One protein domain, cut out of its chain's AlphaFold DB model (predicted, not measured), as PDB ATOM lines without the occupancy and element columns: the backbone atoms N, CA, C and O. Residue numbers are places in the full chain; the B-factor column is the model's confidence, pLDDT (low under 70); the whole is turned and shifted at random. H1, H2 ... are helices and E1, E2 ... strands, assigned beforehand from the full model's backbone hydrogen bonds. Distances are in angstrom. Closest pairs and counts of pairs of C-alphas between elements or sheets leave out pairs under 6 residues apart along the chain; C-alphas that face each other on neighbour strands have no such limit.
ATOM      1  N   ARG A 378      76.830 116.544  65.690       66.94
ATOM      2  CA  ARG A 378      75.775 115.625  66.053       66.94
ATOM      3  C   ARG A 378      76.346 114.748  67.153       66.94
ATOM      4  O   ARG A 378      77.283 113.999  66.914       66.94
ATOM      5  N   GLN A 379      75.790 114.844  68.348       71.75
ATOM      6  CA  GLN A 379      76.093 113.920  69.434       71.75
ATOM      7  C   GLN A 379      74.987 112.885  69.508       71.75
ATOM      8  O   GLN A 379      73.827 113.181  69.230       71.75
ATOM      9  N   ILE A 380      75.341 111.656  69.851       65.50
ATOM     10  CA  ILE A 380      74.365 110.587  70.028       65.50
ATOM     11  C   ILE A 380      74.488 110.134  71.470       65.50
ATOM     12  O   ILE A 380      75.564 109.731  71.895       65.50
ATOM     13  N   ASP A 381      73.424 110.231  72.256       66.06
ATOM     14  CA  ASP A 381      73.498 109.736  73.629       66.06
ATOM     15  C   ASP A 381      73.504 108.209  73.674       66.06
ATOM     16  O   ASP A 381      73.311 107.527  72.673       66.06
ATOM     17  N   PHE A 382      73.671 107.665  74.873       59.16
ATOM     18  CA  PHE A 382      73.623 106.233  75.147       59.16
ATOM     19  C   PHE A 382      72.369 105.510  74.612       59.16
ATOM     20  O   PHE A 382      72.426 104.311  74.332       59.16
ATOM     21  N   PHE A 383      71.242 106.214  74.492       64.06
ATOM     22  CA  PHE A 383      69.950 105.678  74.061       64.06
ATOM     23  C   PHE A 383      69.743 105.767  72.542       64.06
ATOM     24  O   PHE A 383      68.672 105.415  72.050       64.06
ATOM     25  N   GLY A 384      70.756 106.211  71.792       57.97
ATOM     26  CA  GLY A 384      70.658 106.405  70.347       57.97
ATOM     27  C   GLY A 384      69.940 107.699  69.962       57.97
ATOM     28  O   GLY A 384      69.617 107.890  68.790       57.97
ATOM     29  N   GLN A 385      69.679 108.590  70.921       69.62
ATOM     30  CA  GLN A 385      69.044 109.870  70.660       69.62
ATOM     31  C   GLN A 385      70.058 110.827  70.042       69.62
ATOM     32  O   GLN A 385      71.164 111.006  70.547       69.62
ATOM     33  N   VAL A 386      69.674 111.426  68.919       71.12
ATOM     34  CA  VAL A 386      70.543 112.282  68.118       71.12
ATOM     35  C   VAL A 386      70.325 113.745  68.507       71.12
ATOM     36  O   VAL A 386      69.238 114.289  68.312       71.12
ATOM     37  N   TYR A 387      71.369 114.391  69.018       75.88
ATOM     38  CA  TYR A 387      71.386 115.797  69.405       75.88
ATOM     39  C   TYR A 387      72.214 116.607  68.411       75.88
ATOM     40  O   TYR A 387      73.428 116.410  68.327       75.88
ATOM     41  N   PRO A 388      71.613 117.555  67.681       79.19
ATOM     42  CA  PRO A 388      72.396 118.534  66.944       79.19
ATOM     43  C   PRO A 388      73.128 119.449  67.939       79.19
ATOM     44  O   PRO A 388      72.528 119.926  68.908       79.19
ATOM     45  N   THR A 389      74.419 119.698  67.719       80.88
ATOM     46  CA  THR A 389      75.272 120.493  68.614       80.88
ATOM     47  C   THR A 389      75.739 121.798  67.983       80.88
ATOM     48  O   THR A 389      75.841 121.954  66.761       80.88
ATOM     49  N   LYS A 390      76.015 122.775  68.852       85.25
ATOM     50  CA  LYS A 390      76.659 124.043  68.510       85.25
ATOM     51  C   LYS A 390      77.887 124.283  69.378       85.25
ATOM     52  O   LYS A 390      77.927 123.890  70.546       85.25
ATOM     53  N   TRP A 391      78.827 125.026  68.812       86.00
ATOM     54  CA  TRP A 391      80.034 125.492  69.480       86.00
ATOM     55  C   TRP A 391      79.919 126.978  69.801       86.00
ATOM     56  O   TRP A 391      79.514 127.769  68.949       86.00
ATOM     57  N   HIS A 392      80.239 127.361  71.034       86.25
ATOM     58  CA  HIS A 392      80.182 128.758  71.468       86.25
ATOM     59  C   HIS A 392      81.207 129.062  72.571       86.25
ATOM     60  O   HIS A 392      81.591 128.144  73.300       86.25
ATOM     61  N   PRO A 393      81.656 130.322  72.709       88.56
ATOM     62  CA  PRO A 393      82.581 130.732  73.761       88.56
ATOM     63  C   PRO A 393      81.914 130.672  75.145       88.56
ATOM     64  O   PRO A 393      80.827 131.217  75.336       88.56
ATOM     65  N   VAL A 394      82.571 130.044  76.123       89.19
ATOM     66  CA  VAL A 394      82.182 130.063  77.543       89.19
ATOM     67  C   VAL A 394      83.441 130.062  78.406       89.19
ATOM     68  O   VAL A 394      84.263 129.155  78.302       89.19
ATOM     69  N   SER A 395      83.582 131.063  79.283       86.94
ATOM     70  CA  SER A 395      84.685 131.157  80.259       86.94
ATOM     71  C   SER A 395      86.076 130.963  79.630       86.94
ATOM     72  O   SER A 395      86.886 130.183  80.132       86.94
ATOM     73  N   GLY A 396      86.325 131.618  78.492       87.50
ATOM     74  CA  GLY A 396      87.593 131.537  77.763       87.50
ATOM     75  C   GLY A 396      87.838 130.229  77.005       87.50
ATOM     76  O   GLY A 396      88.934 130.033  76.485       87.50
ATOM     77  N   LYS A 397      86.844 129.337  76.912       91.31
ATOM     78  CA  LYS A 397      86.912 128.046  76.206       91.31
ATOM     79  C   LYS A 397      85.826 127.928  75.141       91.31
ATOM     80  O   LYS A 397      84.862 128.689  75.137       91.31
ATOM     81  N   LEU A 398      85.952 126.938  74.263       90.00
ATOM     82  CA  LEU A 398      84.872 126.500  73.381       90.00
ATOM     83  C   LEU A 398      84.005 125.466  74.107       90.00
ATOM     84  O   LEU A 398      84.514 124.459  74.595       90.00
ATOM     85  N   GLN A 399      82.697 125.699  74.165       89.44
ATOM     86  CA  GLN A 399      81.724 124.754  74.703       89.44
ATOM     87  C   GLN A 399      80.899 124.125  73.582       89.44
ATOM     88  O   GLN A 399      80.236 124.832  72.814       89.44
ATOM     89  N   GLU A 400      80.880 122.794  73.554       87.88
ATOM     90  CA  GLU A 400      79.953 122.009  72.744       87.88
ATOM     91  C   GLU A 400      78.657 121.791  73.525       87.88
ATOM     92  O   GLU A 400      78.658 121.170  74.594       87.88
ATOM     93  N   LYS A 401      77.538 122.294  73.002       86.12
ATOM     94  CA  LYS A 401      76.227 122.185  73.647       86.12
ATOM     95  C   LYS A 401      75.169 121.703  72.666       86.12
ATOM     96  O   LYS A 401      75.181 122.088  71.496       86.12
ATOM     97  N   SER A 402      74.224 120.918  73.167       84.00
ATOM     98  CA  SER A 402      72.999 120.573  72.452       84.00
ATOM     99  C   SER A 402      72.202 121.819  72.041       84.00
ATOM    100  O   SER A 402      72.132 122.821  72.761       84.00
ATOM    101  N   LEU A 403      71.590 121.758  70.860       82.56
ATOM    102  CA  LEU A 403      70.612 122.744  70.394       82.56
ATOM    103  C   LEU A 403      69.190 122.429  70.868       82.56
ATOM    104  O   LEU A 403      68.360 123.334  70.921       82.56
ATOM    105  N   THR A 404      68.904 121.168  71.191       82.31
ATOM    106  CA  THR A 404      67.556 120.674  71.518       82.31
ATOM    107  C   THR A 404      67.372 120.347  72.999       82.31
ATOM    108  O   THR A 404      66.243 120.174  73.448       82.31
ATOM    109  N   SER A 405      68.458 120.299  73.771       81.31
ATOM    110  CA  SER A 405      68.461 120.043  75.212       81.31
ATOM    111  C   SER A 405      69.420 120.988  75.945       81.31
ATOM    112  O   SER A 405      70.149 121.777  75.341       81.31
ATOM    113  N   ASN A 406      69.417 120.931  77.278       82.69
ATOM    114  CA  ASN A 406      70.362 121.692  78.099       82.69
ATOM    115  C   ASN A 406      71.731 121.008  78.242       82.69
ATOM    116  O   ASN A 406      72.588 121.545  78.944       82.69
ATOM    117  N   ASP A 407      71.942 119.876  77.568       80.19
ATOM    118  CA  ASP A 407      73.144 119.061  77.718       80.19
ATOM    119  C   ASP A 407      74.383 119.752  77.150       80.19
ATOM    120  O   ASP A 407      74.364 120.334  76.059       80.19
ATOM    121  N   VAL A 408      75.473 119.660  77.910       83.81
ATOM    122  CA  VAL A 408      76.807 120.143  77.552       83.81
ATOM    123  C   VAL A 408      77.711 118.931  77.375       83.81
ATOM    124  O   VAL A 408      77.866 118.135  78.297       83.81
ATOM    125  N   PHE A 409      78.322 118.812  76.200       77.88
ATOM    126  CA  PHE A 409      79.129 117.651  75.819       77.88
ATOM    127  C   PHE A 409      80.631 117.871  76.023       77.88
ATOM    128  O   PHE A 409      81.414 116.926  75.996       77.88
ATOM    129  N   GLY A 410      81.075 119.113  76.229       80.44
ATOM    130  CA  GLY A 410      82.433 119.383  76.697       80.44
ATOM    131  C   GLY A 410      82.830 120.850  76.629       80.44
ATOM    132  O   GLY A 410      82.211 121.639  75.920       80.44
ATOM    133  N   ASN A 411      83.889 121.181  77.366       87.19
ATOM    134  CA  ASN A 411      84.542 122.486  77.357       87.19
ATOM    135  C   ASN A 411      86.012 122.283  76.998       87.19
ATOM    136  O   ASN A 411      86.734 121.612  77.735       87.19
ATOM    137  N   VAL A 412      86.447 122.867  75.890       87.00
ATOM    138  CA  VAL A 412      87.737 122.568  75.267       87.00
ATOM    139  C   VAL A 412      88.495 123.834  74.890       87.00
ATOM    140  O   VAL A 412      87.902 124.875  74.603       87.00
ATOM    141  N   LEU A 413      89.820 123.747  74.889       88.31
ATOM    142  CA  LEU A 413      90.711 124.784  74.376       88.31
ATOM    143  C   LEU A 413      91.147 124.451  72.938       88.31
ATOM    144  O   LEU A 413      91.516 123.308  72.674       88.31
ATOM    145  N   PRO A 414      91.143 125.410  72.000       88.69
ATOM    146  CA  PRO A 414      91.746 125.199  70.687       88.69
ATOM    147  C   PRO A 414      93.278 125.153  70.786       88.69
ATOM    148  O   PRO A 414      93.906 126.127  71.198       88.69
ATOM    149  N   VAL A 415      93.885 124.028  70.409       85.25
ATOM    150  CA  VAL A 415      95.339 123.809  70.471       85.25
ATOM    151  C   VAL A 415      95.915 123.738  69.064       85.25
ATOM    152  O   VAL A 415      95.459 122.942  68.249       85.25
ATOM    153  N   ASP A 416      96.913 124.578  68.781       84.19
ATOM    154  CA  ASP A 416      97.469 124.734  67.434       84.19
ATOM    155  C   ASP A 416      98.334 123.553  66.995       84.19
ATOM    156  O   ASP A 416      99.180 123.058  67.746       84.19
ATOM    157  N   LEU A 417      98.173 123.183  65.730       79.81
ATOM    158  CA  LEU A 417      99.038 122.272  65.000       79.81
ATOM    159  C   LEU A 417     100.367 122.964  64.637       79.81
ATOM    160  O   LEU A 417     100.384 124.047  64.049       79.81
ATOM    161  N   VAL A 418     101.503 122.360  64.990       75.62
ATOM    162  CA  VAL A 418     102.849 122.922  64.791       75.62
ATOM    163  C   VAL A 418     103.856 121.840  64.418       75.62
ATOM    164  O   VAL A 418     103.832 120.753  64.964       75.62
ATOM    165  N   TYR A 419     104.822 122.145  63.557       73.88
ATOM    166  CA  TYR A 419     106.036 121.332  63.434       73.88
ATOM    167  C   TYR A 419     106.929 121.499  64.669       73.88
ATOM    168  O   TYR A 419     107.244 122.627  65.073       73.88
ATOM    169  N   ASN A 420     107.321 120.376  65.269       66.31
ATOM    170  CA  ASN A 420     108.242 120.295  66.390       66.31
ATOM    171  C   ASN A 420     109.704 120.445  65.926       66.31
ATOM    172  O   ASN A 420     110.005 120.717  64.766       66.31
ATOM    173  N   ALA A 421     110.623 120.288  66.878       57.31
ATOM    174  CA  ALA A 421     112.066 120.360  66.670       57.31
ATOM    175  C   ALA A 421     112.619 119.428  65.587       57.31
ATOM    176  O   ALA A 421     113.631 119.754  64.974       57.31
ATOM    177  N   ASN A 422     111.963 118.288  65.401       54.53
ATOM    178  CA  ASN A 422     112.394 117.190  64.552       54.53
ATOM    179  C   ASN A 422     111.673 117.217  63.197       54.53
ATOM    180  O   ASN A 422     111.800 116.286  62.411       54.53
ATOM    181  N   GLY A 423     110.891 118.269  62.922       59.09
ATOM    182  CA  GLY A 423     110.080 118.364  61.711       59.09
ATOM    183  C   GLY A 423     108.829 117.484  61.739       59.09
ATOM    184  O   GLY A 423     108.172 117.338  60.714       59.09
ATOM    185  N   GLU A 424     108.454 116.930  62.893       65.06
ATOM    186  CA  GLU A 424     107.196 116.201  63.042       65.06
ATOM    187  C   GLU A 424     106.090 117.191  63.372       65.06
ATOM    188  O   GLU A 424     106.259 118.080  64.210       65.06
ATOM    189  N   LEU A 425     104.943 117.046  62.729       72.25
ATOM    190  CA  LEU A 425     103.788 117.857  63.060       72.25
ATOM    191  C   LEU A 425     103.225 117.354  64.415       72.25
ATOM    192  O   LEU A 425     103.234 116.164  64.699       72.25
ATOM    193  N   VAL A 426     102.865 118.251  65.329       72.56
ATOM    194  CA  VAL A 426     102.413 117.965  66.704       72.56
ATOM    195  C   VAL A 426     101.389 119.003  67.143       72.56
ATOM    196  O   VAL A 426     101.344 120.105  66.603       72.56
ATOM    197  N   LEU A 427     100.592 118.691  68.162       76.75
ATOM    198  CA  LEU A 427      99.772 119.694  68.842       76.75
ATOM    199  C   LEU A 427     100.607 120.439  69.888       76.75
ATOM    200  O   LEU A 427     101.293 119.821  70.704       76.75
ATOM    201  N   ASP A 428     100.539 121.769  69.891       76.12
ATOM    202  CA  ASP A 428     101.264 122.611  70.844       76.12
ATOM    203  C   ASP A 428     100.587 122.639  72.223       76.12
ATOM    204  O   ASP A 428      99.970 123.625  72.628       76.12
ATOM    205  N   THR A 429     100.724 121.551  72.978       68.81
ATOM    206  CA  THR A 429     100.080 121.365  74.290       68.81
ATOM    207  C   THR A 429     100.505 122.377  75.356       68.81
ATOM    208  O   THR A 429      99.797 122.531  76.348       68.81
ATOM    209  N   ARG A 430     101.582 123.151  75.139       69.19
ATOM    210  CA  ARG A 430     101.961 124.285  76.011       69.19
ATOM    211  C   ARG A 430     100.851 125.335  76.111       69.19
ATOM    212  O   ARG A 430     100.827 126.115  77.058       69.19
ATOM    213  N   LEU A 431      99.927 125.352  75.150       63.88
ATOM    214  CA  LEU A 431      98.741 126.200  75.177       63.88
ATOM    215  C   LEU A 431      97.772 125.884  76.316       63.88
ATOM    216  O   LEU A 431      97.082 126.789  76.781       63.88
ATOM    217  N   LEU A 432      97.738 124.635  76.785       63.22
ATOM    218  CA  LEU A 432      96.846 124.210  77.869       63.22
ATOM    219  C   LEU A 432      97.178 124.902  79.197       63.22
ATOM    220  O   LEU A 432      96.319 125.020  80.066       63.22
ATOM    221  N   GLU A 433      98.409 125.394  79.324       60.31
ATOM    222  CA  GLU A 433      98.915 126.140  80.477       60.31
ATOM    223  C   GLU A 433      98.988 127.654  80.216       60.31
ATOM    224  O   GLU A 433      99.367 128.426  81.096       60.31
ATOM    225  N   SER A 434      98.657 128.097  78.998       59.34
ATOM    226  CA  SER A 434      98.823 129.485  78.568       59.34
ATOM    227  C   SER A 434      97.559 130.314  78.810       59.34
ATOM    228  O   SER A 434      96.449 129.787  78.793       59.34
ATOM    229  N   GLY A 435      97.719 131.630  78.991       68.44
ATOM    230  CA  GLY A 435      96.629 132.598  79.178       68.44
ATOM    231  C   GLY A 435      95.812 132.879  77.912       68.44
ATOM    232  O   GLY A 435      95.521 134.037  77.624       68.44
ATOM    233  N   MET A 436      95.514 131.846  77.122       85.62
ATOM    234  CA  MET A 436      94.637 131.930  75.962       85.62
ATOM    235  C   MET A 436      93.183 132.019  76.416       85.62
ATOM    236  O   MET A 436      92.718 131.213  77.224       85.62
ATOM    237  N   GLU A 437      92.450 132.950  75.822       90.06
ATOM    238  CA  GLU A 437      91.029 133.139  76.059       90.06
ATOM    239  C   GLU A 437      90.261 133.126  74.737       90.06
ATOM    240  O   GLU A 437      90.547 133.899  73.822       90.06
ATOM    241  N   VAL A 438      89.268 132.245  74.631       91.56
ATOM    242  CA  VAL A 438      88.300 132.237  73.532       91.56
ATOM    243  C   VAL A 438      87.236 133.308  73.779       91.56
ATOM    244  O   VAL A 438      86.465 133.202  74.732       91.56
ATOM    245  N   LEU A 439      87.177 134.311  72.900       91.75
ATOM    246  CA  LEU A 439      86.283 135.468  73.035       91.75
ATOM    247  C   LEU A 439      84.999 135.319  72.221       91.75
ATOM    248  O   LEU A 439      83.908 135.617  72.697       91.75
ATOM    249  N   ALA A 440      85.114 134.847  70.982       89.94
ATOM    250  CA  ALA A 440      83.974 134.669  70.096       89.94
ATOM    251  C   ALA A 440      84.190 133.481  69.163       89.94
ATOM    252  O   ALA A 440      85.322 133.178  68.795       89.94
ATOM    253  N   SER A 441      83.108 132.832  68.737       90.38
ATOM    254  CA  SER A 441      83.178 131.798  67.709       90.38
ATOM    255  C   SER A 441      82.003 131.877  66.743       90.38
ATOM    256  O   SER A 441      80.897 132.283  67.105       90.38
ATOM    257  N   CYS A 442      82.241 131.463  65.506       85.25
ATOM    258  CA  CYS A 442      81.198 131.179  64.534       85.25
ATOM    259  C   CYS A 442      81.563 129.943  63.716       85.25
ATOM    260  O   CYS A 442      82.690 129.455  63.747       85.25
ATOM    261  N   THR A 443      80.583 129.433  62.988       79.94
ATOM    262  CA  THR A 443      80.750 128.311  62.074       79.94
ATOM    263  C   THR A 443      80.878 128.822  60.656       79.94
ATOM    264  O   THR A 443      80.064 129.644  60.230       79.94
ATOM    265  N   TYR A 444      81.833 128.278  59.905       75.75
ATOM    266  CA  TYR A 444      81.899 128.470  58.464       75.75
ATOM    267  C   TYR A 444      82.584 127.282  57.793       75.75
ATOM    268  O   TYR A 444      83.622 126.841  58.275       75.75
ATOM    269  N   ARG A 445      82.019 126.786  56.682       69.31
ATOM    270  CA  ARG A 445      82.605 125.708  55.860       69.31
ATOM    271  C   ARG A 445      83.092 124.511  56.691       69.31
ATOM    272  O   ARG A 445      84.233 124.105  56.572       69.31
ATOM    273  N   GLY A 446      82.262 124.002  57.603       72.94
ATOM    274  CA  GLY A 446      82.623 122.842  58.435       72.94
ATOM    275  C   GLY A 446      83.679 123.093  59.524       72.94
ATOM    276  O   GLY A 446      83.992 122.176  60.277       72.94
ATOM    277  N   LEU A 447      84.190 124.320  59.672       82.94
ATOM    278  CA  LEU A 447      85.152 124.697  60.710       82.94
ATOM    279  C   LEU A 447      84.540 125.668  61.726       82.94
ATOM    280  O   LEU A 447      83.620 126.440  61.425       82.94
ATOM    281  N   ILE A 448      85.098 125.667  62.938       88.19
ATOM    282  CA  ILE A 448      84.812 126.678  63.959       88.19
ATOM    283  C   ILE A 448      85.861 127.787  63.835       88.19
ATOM    284  O   ILE A 448      87.044 127.596  64.118       88.19
ATOM    285  N   TYR A 449      85.415 128.972  63.444       90.00
ATOM    286  CA  TYR A 449      86.222 130.183  63.374       90.00
ATOM    287  C   TYR A 449      86.179 130.837  64.745       90.00
ATOM    288  O   TYR A 449      85.122 131.294  65.183       90.00
ATOM    289  N   THR A 450      87.314 130.857  65.435       91.62
ATOM    290  CA  THR A 450      87.385 131.280  66.835       91.62
ATOM    291  C   THR A 450      88.296 132.486  66.981       91.62
ATOM    292  O   THR A 450      89.462 132.426  66.610       91.62
ATOM    293  N   VAL A 451      87.777 133.576  67.542       93.25
ATOM    294  CA  VAL A 451      88.589 134.716  67.966       93.25
ATOM    295  C   VAL A 451      89.157 134.409  69.342       93.25
ATOM    296  O   VAL A 451      88.401 134.256  70.306       93.25
ATOM    297  N   THR A 452      90.479 134.338  69.430       92.06
ATOM    298  CA  THR A 452      91.212 134.184  70.683       92.06
ATOM    299  C   THR A 452      91.989 135.447  71.018       92.06
ATOM    300  O   THR A 452      92.418 136.202  70.142       92.06
ATOM    301  N   LYS A 453      92.177 135.669  72.314       89.69
ATOM    302  CA  LYS A 453      93.163 136.588  72.871       89.69
ATOM    303  C   LYS A 453      94.243 135.746  73.521       89.69
ATOM    304  O   LYS A 453      93.950 134.910  74.370       89.69
ATOM    305  N   GLU A 454      95.484 135.937  73.099       86.25
ATOM    306  CA  GLU A 454      96.622 135.180  73.618       86.25
ATOM    307  C   GLU A 454      97.695 136.133  74.113       86.25
ATOM    308  O   GLU A 454      98.040 137.103  73.435       86.25
ATOM    309  N   THR A 455      98.247 135.820  75.285       78.44
ATOM    310  CA  THR A 455      99.396 136.522  75.853       78.44
ATOM    311  C   THR A 455     100.611 135.604  75.850       78.44
ATOM    312  O   THR A 455     100.603 134.538  76.465       78.44
ATOM    313  N   TYR A 456     101.682 136.032  75.185       72.44
ATOM    314  CA  TYR A 456     102.945 135.306  75.119       72.44
ATOM    315  C   TYR A 456     104.124 136.281  75.179       72.44
ATOM    316  O   TYR A 456     104.113 137.310  74.509       72.44
ATOM    317  N   ALA A 457     105.127 135.985  76.014       69.19
ATOM    318  CA  ALA A 457     106.286 136.860  76.247       69.19
ATOM    319  C   ALA A 457     105.899 138.339  76.509       69.19
ATOM    320  O   ALA A 457     106.483 139.259  75.949       69.19
ATOM    321  N   ASN A 458     104.876 138.568  77.346       67.62
ATOM    322  CA  ASN A 458     104.305 139.888  77.677       67.62
ATOM    323  C   ASN A 458     103.657 140.660  76.510       67.62
ATOM    324  O   ASN A 458     103.240 141.803  76.698       67.62
ATOM    325  N   LYS A 459     103.516 140.054  75.328       73.06
ATOM    326  CA  LYS A 459     102.738 140.604  74.213       73.06
ATOM    327  C   LYS A 459     101.371 139.941  74.191       73.06
ATOM    328  O   LYS A 459     101.276 138.721  74.273       73.06
ATOM    329  N   THR A 460     100.320 140.750  74.102       80.38
ATOM    330  CA  THR A 460      98.943 140.268  73.960       80.38
ATOM    331  C   THR A 460      98.442 140.615  72.570       80.38
ATOM    332  O   THR A 460      98.579 141.762  72.148       80.38
ATOM    333  N   GLY A 461      97.878 139.637  71.871       85.94
ATOM    334  CA  GLY A 461      97.342 139.805  70.524       85.94
ATOM    335  C   GLY A 461      96.002 139.100  70.344       85.94
ATOM    336  O   GLY A 461      95.623 138.252  71.156       85.94
ATOM    337  N   TYR A 462      95.303 139.467  69.270       90.25
ATOM    338  CA  TYR A 462      94.085 138.801  68.822       90.25
ATOM    339  C   TYR A 462      94.393 137.902  67.629       90.25
ATOM    340  O   TYR A 462      95.115 138.293  66.704       90.25
ATOM    341  N   TYR A 463      93.829 136.699  67.653       91.44
ATOM    342  CA  TYR A 463      94.074 135.672  66.650       91.44
ATOM    343  C   TYR A 463      92.761 135.044  66.212       91.44
ATOM    344  O   TYR A 463      91.844 134.848  67.008       91.44
ATOM    345  N   LEU A 464      92.647 134.768  64.917       93.06
ATOM    346  CA  LEU A 464      91.542 134.012  64.348       93.06
ATOM    347  C   LEU A 464      92.035 132.588  64.126       93.06
ATOM    348  O   LEU A 464      92.869 132.380  63.250       93.06
ATOM    349  N   LYS A 465      91.531 131.639  64.913       92.81
ATOM    350  CA  LYS A 465      91.838 130.210  64.806       92.81
ATOM    351  C   LYS A 465      90.809 129.476  63.954       92.81
ATOM    352  O   LYS A 465      89.613 129.774  64.041       92.81
ATOM    353  N   PHE A 466      91.267 128.481  63.200       91.00
ATOM    354  CA  PHE A 466      90.430 127.593  62.386       91.00
ATOM    355  C   PHE A 466      90.422 126.202  63.009       91.00
ATOM    356  O   PHE A 466      91.389 125.451  62.899       91.00
ATOM    357  N   VAL A 467      89.346 125.886  63.718       89.00
ATOM    358  CA  VAL A 467      89.284 124.732  64.616       89.00
ATOM    359  C   VAL A 467      88.444 123.628  63.989       89.00
ATOM    360  O   VAL A 467      87.333 123.887  63.516       89.00
ATOM    361  N   ARG A 468      88.959 122.394  64.010       84.94
ATOM    362  CA  ARG A 468      88.162 121.214  63.665       84.94
ATOM    363  C   ARG A 468      87.154 120.947  64.783       84.94
ATOM    364  O   ARG A 468      87.549 120.920  65.950       84.94
ATOM    365  N   PRO A 469      85.868 120.737  64.460       77.06
ATOM    366  CA  PRO A 469      84.841 120.481  65.467       77.06
ATOM    367  C   PRO A 469      84.936 119.081  66.097       77.06
ATOM    368  O   PRO A 469      84.153 118.772  66.992       77.06
ATOM    369  N   ASP A 470      85.889 118.249  65.673       72.31
ATOM    370  CA  ASP A 470      86.043 116.879  66.151       72.31
ATOM    371  C   ASP A 470      86.993 116.814  67.356       72.31
ATOM    372  O   ASP A 470      88.147 117.248  67.293       72.31
ATOM    373  N   LYS A 471      86.528 116.220  68.461       66.00
ATOM    374  CA  LYS A 471      87.404 115.838  69.581       66.00
ATOM    375  C   LYS A 471      88.144 114.548  69.237       66.00
ATOM    376  O   LYS A 471      87.562 113.654  68.619       66.00
ATOM    377  N   ILE A 472      89.385 114.397  69.698       59.53
ATOM    378  CA  ILE A 472      90.133 113.143  69.515       59.53
ATOM    379  C   ILE A 472      89.578 112.076  70.479       59.53
ATOM    380  O   ILE A 472      89.381 110.923  70.094       59.53
ATOM    381  N   ARG A 473      89.241 112.464  71.716       56.25
ATOM    382  CA  ARG A 473      88.648 111.630  72.776       56.25
ATOM    383  C   ARG A 473      87.577 112.401  73.560       56.25
ATOM    384  O   ARG A 473      87.559 113.625  73.590       56.25
ATOM    385  N   TYR A 474      86.675 111.682  74.234       55.44
ATOM    386  CA  TYR A 474      85.582 112.288  75.022       55.44
ATOM    387  C   TYR A 474      86.077 113.108  76.220       55.44
ATOM    388  O   TYR A 474      85.470 114.104  76.598       55.44
ATOM    389  N   GLU A 475      87.182 112.665  76.809       60.19
ATOM    390  CA  GLU A 475      87.839 113.283  77.960       60.19
ATOM    391  C   GLU A 475      88.801 114.414  77.577       60.19
ATOM    392  O   GLU A 475      89.365 115.062  78.461       60.19
ATOM    393  N   ASP A 476      88.975 114.671  76.276       68.25
ATOM    394  CA  ASP A 476      89.858 115.734  75.828       68.25
ATOM    395  C   ASP A 476      89.361 117.083  76.327       68.25
ATOM    396  O   ASP A 476      88.200 117.476  76.184       68.25
ATOM    397  N   THR A 477      90.304 117.835  76.874       77.81
ATOM    398  CA  THR A 477      90.105 119.224  77.282       77.81
ATOM    399  C   THR A 477      90.478 120.197  76.164       77.81
ATOM    400  O   THR A 477      90.568 121.404  76.399       77.81
ATOM    401  N   TYR A 478      90.686 119.689  74.945       81.81
ATOM    402  CA  TYR A 478      91.115 120.458  73.786       81.81
ATOM    403  C   TYR A 478      90.525 119.949  72.464       81.81
ATOM    404  O   TYR A 478      89.984 118.849  72.386       81.81
ATOM    405  N   VAL A 479      90.632 120.785  71.434       84.81
ATOM    406  CA  VAL A 479      90.303 120.494  70.029       84.81
ATOM    407  C   VAL A 479      91.417 121.019  69.130       84.81
ATOM    408  O   VAL A 479      92.125 121.959  69.497       84.81
ATOM    409  N   GLU A 480      91.588 120.410  67.961       84.25
ATOM    410  CA  GLU A 480      92.644 120.773  67.016       84.25
ATOM    411  C   GLU A 480      92.346 122.117  66.332       84.25
ATOM    412  O   GLU A 480      91.328 122.286  65.659       84.25
ATOM    413  N   SER A 481      93.267 123.070  66.473       88.06
ATOM    414  CA  SER A 481      93.347 124.286  65.665       88.06
ATOM    415  C   SER A 481      94.323 124.040  64.517       88.06
ATOM    416  O   SER A 481      95.517 123.835  64.732       88.06
ATOM    417  N   LEU A 482      93.811 124.052  63.286       85.56
ATOM    418  CA  LEU A 482      94.590 123.777  62.075       85.56
ATOM    419  C   LEU A 482      95.560 124.905  61.736       85.56
ATOM    420  O   LEU A 482      96.552 124.692  61.048       85.56
ATOM    421  N   GLY A 483      95.279 126.105  62.225       85.50
ATOM    422  CA  GLY A 483      96.116 127.274  62.049       85.50
ATOM    423  C   GLY A 483      95.433 128.510  62.603       85.50
ATOM    424  O   GLY A 483      94.254 128.487  62.972       85.50
ATOM    425  N   ASP A 484      96.179 129.607  62.632       89.19
ATOM    426  CA  ASP A 484      95.680 130.889  63.088       89.19
ATOM    427  C   ASP A 484      96.227 132.063  62.268       89.19
ATOM    428  O   ASP A 484      97.227 131.974  61.554       89.19
ATOM    429  N   ILE A 485      95.521 133.189  62.336       89.56
ATOM    430  CA  ILE A 485      95.953 134.448  61.732       89.56
ATOM    431  C   ILE A 485      95.828 135.546  62.775       89.56
ATOM    432  O   ILE A 485      94.737 135.816  63.275       89.56
ATOM    433  N   GLY A 486      96.944 136.207  63.077       87.88
ATOM    434  CA  GLY A 486      96.941 137.412  63.901       87.88
ATOM    435  C   GLY A 486      96.307 138.590  63.169       87.88
ATOM    436  O   GLY A 486      96.551 138.791  61.975       87.88
ATOM    437  N   PHE A 487      95.517 139.377  63.889       86.31
ATOM    438  CA  PHE A 487      94.931 140.610  63.379       86.31
ATOM    439  C   PHE A 487      94.909 141.691  64.457       86.31
ATOM    440  O   PHE A 487      94.901 141.414  65.656       86.31
ATOM    441  N   GLU A 488      94.918 142.942  64.013       83.50
ATOM    442  CA  GLU A 488      94.887 144.094  64.904       83.50
ATOM    443  C   GLU A 488      93.442 144.550  65.112       83.50
ATOM    444  O   GLU A 488      92.709 144.812  64.155       83.50
ATOM    445  N   LEU A 489      93.043 144.656  66.380       80.38
ATOM    446  CA  LEU A 489      91.838 145.356  66.799       80.38
ATOM    447  C   LEU A 489      92.255 146.562  67.625       80.38
ATOM    448  O   LEU A 489      92.825 146.412  68.706       80.38
ATOM    449  N   ASP A 490      91.934 147.755  67.135       73.88
ATOM    450  CA  ASP A 490      92.100 148.983  67.906       73.88
ATOM    451  C   ASP A 490      90.930 149.137  68.890       73.88
ATOM    452  O   ASP A 490      89.918 149.812  68.632       73.88
ATOM    453  N   LEU A 491      91.040 148.403  69.998       71.81
ATOM    454  CA  LEU A 491      90.153 148.493  71.152       71.81
ATOM    455  C   LEU A 491      90.765 149.502  72.130       71.81
ATOM    456  O   LEU A 491      91.621 149.167  72.945       71.81
ATOM    457  N   GLY A 492      90.371 150.766  72.005       57.06
ATOM    458  CA  GLY A 492      90.885 151.833  72.857       57.06
ATOM    459  C   GLY A 492      90.059 152.024  74.138       57.06
ATOM    460  O   GLY A 492      88.821 152.005  74.088       57.06
ATOM    461  N   ASP A 501      85.535 149.310  79.550       68.50
ATOM    462  CA  ASP A 501      86.343 148.320  78.830       68.50
ATOM    463  C   ASP A 501      85.588 147.847  77.570       68.50
ATOM    464  O   ASP A 501      84.387 147.570  77.612       68.50
ATOM    465  N   GLU A 502      86.261 147.861  76.415       78.06
ATOM    466  CA  GLU A 502      85.722 147.372  75.141       78.06
ATOM    467  C   GLU A 502      86.348 146.014  74.828       78.06
ATOM    468  O   GLU A 502      87.570 145.890  74.770       78.06
ATOM    469  N   GLU A 503      85.509 145.007  74.600       85.12
ATOM    470  CA  GLU A 503      85.939 143.633  74.339       85.12
ATOM    471  C   GLU A 503      85.262 143.084  73.086       85.12
ATOM    472  O   GLU A 503      84.250 143.614  72.619       85.12
ATOM    473  N   VAL A 504      85.818 142.007  72.533       87.88
ATOM    474  CA  VAL A 504      85.172 141.257  71.453       87.88
ATOM    475  C   VAL A 504      83.912 140.593  72.001       87.88
ATOM    476  O   VAL A 504      83.961 139.882  72.996       87.88
ATOM    477  N   ASN A 505      82.789 140.807  71.324       85.94
ATOM    478  CA  ASN A 505      81.488 140.260  71.694       85.94
ATOM    479  C   ASN A 505      81.079 139.116  70.759       85.94
ATOM    480  O   ASN A 505      80.586 138.074  71.186       85.94
ATOM    481  N   ARG A 506      81.277 139.295  69.448       86.94
ATOM    482  CA  ARG A 506      80.800 138.339  68.447       86.94
ATOM    483  C   ARG A 506      81.672 138.343  67.204       86.94
ATOM    484  O   ARG A 506      82.175 139.379  66.795       86.94
ATOM    485  N   ILE A 507      81.758 137.188  66.556       88.19
ATOM    486  CA  ILE A 507      82.222 137.042  65.177       88.19
ATOM    487  C   ILE A 507      81.078 136.501  64.312       88.19
ATOM    488  O   ILE A 507      80.199 135.772  64.785       88.19
ATOM    489  N   GLY A 508      81.063 136.857  63.033       83.88
ATOM    490  CA  GLY A 508      80.172 136.241  62.061       83.88
ATOM    491  C   GLY A 508      80.618 136.472  60.627       83.88
ATOM    492  O   GLY A 508      81.642 137.096  60.367       83.88
ATOM    493  N   LEU A 509      79.835 135.948  59.691       79.56
ATOM    494  CA  LEU A 509      80.077 136.080  58.258       79.56
ATOM    495  C   LEU A 509      79.164 137.139  57.659       79.56
ATOM    496  O   LEU A 509      77.991 137.262  58.021       79.56
ATOM    497  N   CYS A 510      79.698 137.863  56.689       76.12
ATOM    498  CA  CYS A 510      78.926 138.779  55.885       76.12
ATOM    499  C   CYS A 510      78.155 138.022  54.797       76.12
ATOM    500  O   CYS A 510      78.748 137.451  53.883       76.12
ATOM    501  N   LYS A 511      76.820 138.091  54.831       69.62
ATOM    502  CA  LYS A 511      75.971 137.483  53.795       69.62
ATOM    503  C   LYS A 511      76.124 138.158  52.424       69.62
ATOM    504  O   LYS A 511      76.019 137.504  51.394       69.62
ATOM    505  N   LYS A 512      76.343 139.478  52.409       70.50
ATOM    506  CA  LYS A 512      76.429 140.287  51.177       70.50
ATOM    507  C   LYS A 512      77.790 140.175  50.486       70.50
ATOM    508  O   LYS A 512      77.866 140.306  49.269       70.50
ATOM    509  N   PHE A 513      78.851 139.973  51.261       75.06
ATOM    510  CA  PHE A 513      80.226 139.906  50.781       75.06
ATOM    511  C   PHE A 513      80.804 138.551  51.181       75.06
ATOM    512  O   PHE A 513      81.322 138.417  52.290       75.06
ATOM    513  N   PRO A 514      80.700 137.539  50.309       70.56
ATOM    514  CA  PRO A 514      81.213 136.224  50.637       70.56
ATOM    515  C   PRO A 514      82.737 136.280  50.866       70.56
ATOM    516  O   PRO A 514      83.438 137.102  50.268       70.56
ATOM    517  N   GLY A 515      83.244 135.461  51.792       77.50
ATOM    518  CA  GLY A 515      84.645 135.519  52.227       77.50
ATOM    519  C   GLY A 515      84.992 136.730  53.107       77.50
ATOM    520  O   GLY A 515      86.169 137.010  53.314       77.50
ATOM    521  N   VAL A 516      84.006 137.469  53.627       84.50
ATOM    522  CA  VAL A 516      84.216 138.532  54.623       84.50
ATOM    523  C   VAL A 516      83.623 138.106  55.961       84.50
ATOM    524  O   VAL A 516      82.451 137.738  56.038       84.50
ATOM    525  N   ILE A 517      84.421 138.205  57.018       87.56
ATOM    526  CA  ILE A 517      83.967 138.094  58.404       87.56
ATOM    527  C   ILE A 517      83.778 139.484  59.008       87.56
ATOM    528  O   ILE A 517      84.376 140.464  58.556       87.56
ATOM    529  N   PHE A 518      82.967 139.560  60.052       88.12
ATOM    530  CA  PHE A 518      82.858 140.728  60.908       88.12
ATOM    531  C   PHE A 518      83.113 140.346  62.362       88.12
ATOM    532  O   PHE A 518      82.818 139.223  62.774       88.12
ATOM    533  N   ILE A 519      83.642 141.294  63.128       89.25
ATOM    534  CA  ILE A 519      83.844 141.192  64.569       89.25
ATOM    535  C   ILE A 519      83.141 142.380  65.216       89.25
ATOM    536  O   ILE A 519      83.475 143.529  64.926       89.25
ATOM    537  N   ASP A 520      82.173 142.080  66.076       87.44
ATOM    538  CA  ASP A 520      81.445 143.050  66.885       87.44
ATOM    539  C   ASP A 520      82.064 143.135  68.273       87.44
ATOM    540  O   ASP A 520      82.467 142.119  68.852       87.44
ATOM    541  N   THR A 521      82.086 144.338  68.832       88.50
ATOM    542  CA  THR A 521      82.538 144.587  70.201       88.50
ATOM    543  C   THR A 521      81.371 144.813  71.156       88.50
ATOM    544  O   THR A 521      80.220 144.971  70.746       88.50
ATOM    545  N   THR A 522      81.656 144.854  72.456       85.50
ATOM    546  CA  THR A 522      80.684 145.202  73.509       85.50
ATOM    547  C   THR A 522      80.176 146.647  73.424       85.50
ATOM    548  O   THR A 522      79.251 147.013  74.145       85.50
ATOM    549  N   ARG A 523      80.759 147.472  72.542       82.75
ATOM    550  CA  ARG A 523      80.361 148.862  72.270       82.75
ATOM    551  C   ARG A 523      79.710 149.051  70.897       82.75
ATOM    552  O   ARG A 523      79.729 150.158  70.363       82.75
ATOM    553  N   ASP A 524      79.199 147.976  70.303       80.00
ATOM    554  CA  ASP A 524      78.542 147.987  68.990       80.00
ATOM    555  C   ASP A 524      79.438 148.509  67.842       80.00
ATOM    556  O   ASP A 524      78.945 148.919  66.789       80.00
ATOM    557  N   ARG A 525      80.772 148.481  68.006       85.06
ATOM    558  CA  ARG A 525      81.705 148.701  66.891       85.06
ATOM    559  C   ARG A 525      81.836 147.407  66.105       85.06
ATOM    560  O   ARG A 525      82.024 146.342  66.687       85.06
ATOM    561  N   ARG A 526      81.785 147.521  64.777       86.56
ATOM    562  CA  ARG A 526      81.937 146.403  63.848       86.56
ATOM    563  C   ARG A 526      83.170 146.595  62.976       86.56
ATOM    564  O   ARG A 526      83.283 147.583  62.253       86.56
ATOM    565  N   PHE A 527      84.067 145.622  63.021       88.38
ATOM    566  CA  PHE A 527      85.242 145.538  62.159       88.38
ATOM    567  C   PHE A 527      85.012 144.459  61.109       88.38
ATOM    568  O   PHE A 527      84.507 143.393  61.447       88.38
ATOM    569  N   TYR A 528      85.404 144.700  59.857       89.56
ATOM    570  CA  TYR A 528      85.305 143.687  58.807       89.56
ATOM    571  C   TYR A 528      86.677 143.289  58.304       89.56
ATOM    572  O   TYR A 528      87.547 144.131  58.075       89.56
ATOM    573  N   PHE A 529      86.821 141.994  58.055       90.94
ATOM    574  CA  PHE A 529      88.033 141.419  57.506       90.94
ATOM    575  C   PHE A 529      87.677 140.502  56.348       90.94
ATOM    576  O   PHE A 529      86.830 139.617  56.463       90.94
ATOM    577  N   ARG A 530      88.334 140.707  55.213       89.12
ATOM    578  CA  ARG A 530      88.275 139.797  54.080       89.12
ATOM    579  C   ARG A 530      89.276 138.667  54.290       89.12
ATOM    580  O   ARG A 530      90.468 138.918  54.462       89.12
TER     581      ARG A 530
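AT A GLANCE: This is residues 378 to 492 and 501 to 530 of the 561 residues of an uncharacterized protein of Nitrospirae bacterium (UniProt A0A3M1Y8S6). A long, strongly twisted sheet of nine strands folds back on itself, with E2, E3 and E4 over one face of the layer made by E6, E7 and E8, and E9 joining E8 to E4; a small sheet, E10 to E12, packs on E6 from the other side. E6 and E7 lie nearest the middle, E1 and E5 farthest from it, and a short helix, H1, packs on E4. The printed part has 145 residues, mostly strand, in the order E1 to E5, H1, E6 to E12; the large sheet is branched and mixed, the small one, E10 E11 E12, antiparallel. It is compact, with a radius of gyration of the C-alphas of 16.0 A and spans of 50 by 44 by 30 A.

IN THESE COORDINATES: In the large sheet, E4 is the longest strand, residues 408 to 419, 32.5 A from C-alpha 408 at (76.807, 120.143, 77.552) to C-alpha 419. Before it come E1, residues 378 to 380, beginning at (75.775, 115.625, 66.053), E2, 386 to 394, 23.2 A, and E3, 397 to 402, 16.2 A. E5, residues 425 to 427, and H1, 429 to 433, follow E4. Then come E6, 437 to 444, 20.4 A; E7, 447 to 456, 25.2 A; E8, 459 to 467, 22.9 A; and E9, 478 to 487, 23.0 A, which bends by 75 degrees at residue 482. The small sheet has E10, residues 504 to 509, E11, 516 to 521, and E12, 526 to 530, ending at (88.275, 139.797, 54.080).

HOW THE PARTS SIT: E1 to E5, E6 to E9 and E10 to E12 are three meanders, each strand the antiparallel neighbour of the one before. E4 has E3 and E5 on one side and E9, parallel, on the other; N 415 and O 479 are 2.9 A apart, within hydrogen-bond range, as are N 398 and O 412 of E3 and E4, at 2.9 A. In E8 and E9, N 464 and O 485 are 2.9 A apart; in the hairpin E6 and E7, N 442 and O 449, 2.9 A. The closest C-alphas of E2 and E6, Pro 393 and Ala 440, are 5.6 A apart. H1 is on the large sheet, at a height of 7.6 A, only just over E4 with 3 C-alphas; 0 of 1 O i to N i+4 pairs and 2 of 2 O i to N i+3 pairs are within range. The two sheets form a sandwich, face to face, their strands at 63 degrees; the closest C-alphas of E6 and E10, Ala 440 and Arg 506, are 5.1 A apart. In E10 and E11, N 508 and O 518 are 3.0 A apart; in E11 and E12, N 519 and O 527, 2.8 A. E1 and E12 are apart.

THE WHOLE: The C-alphas farthest apart, of Phe 383 and Gly 492, are 50.7 A apart. Residues 493 to 500 are not printed, and C-alphas 492 and 501 are 8.3 A apart across this cut. Of the links that are printed whole, none is long. The mean pLDDT of the printed part is 79.5; 31 residues are under 70, among them 380 to 385, 420 to 424, 429 to 435 and 471 to 476.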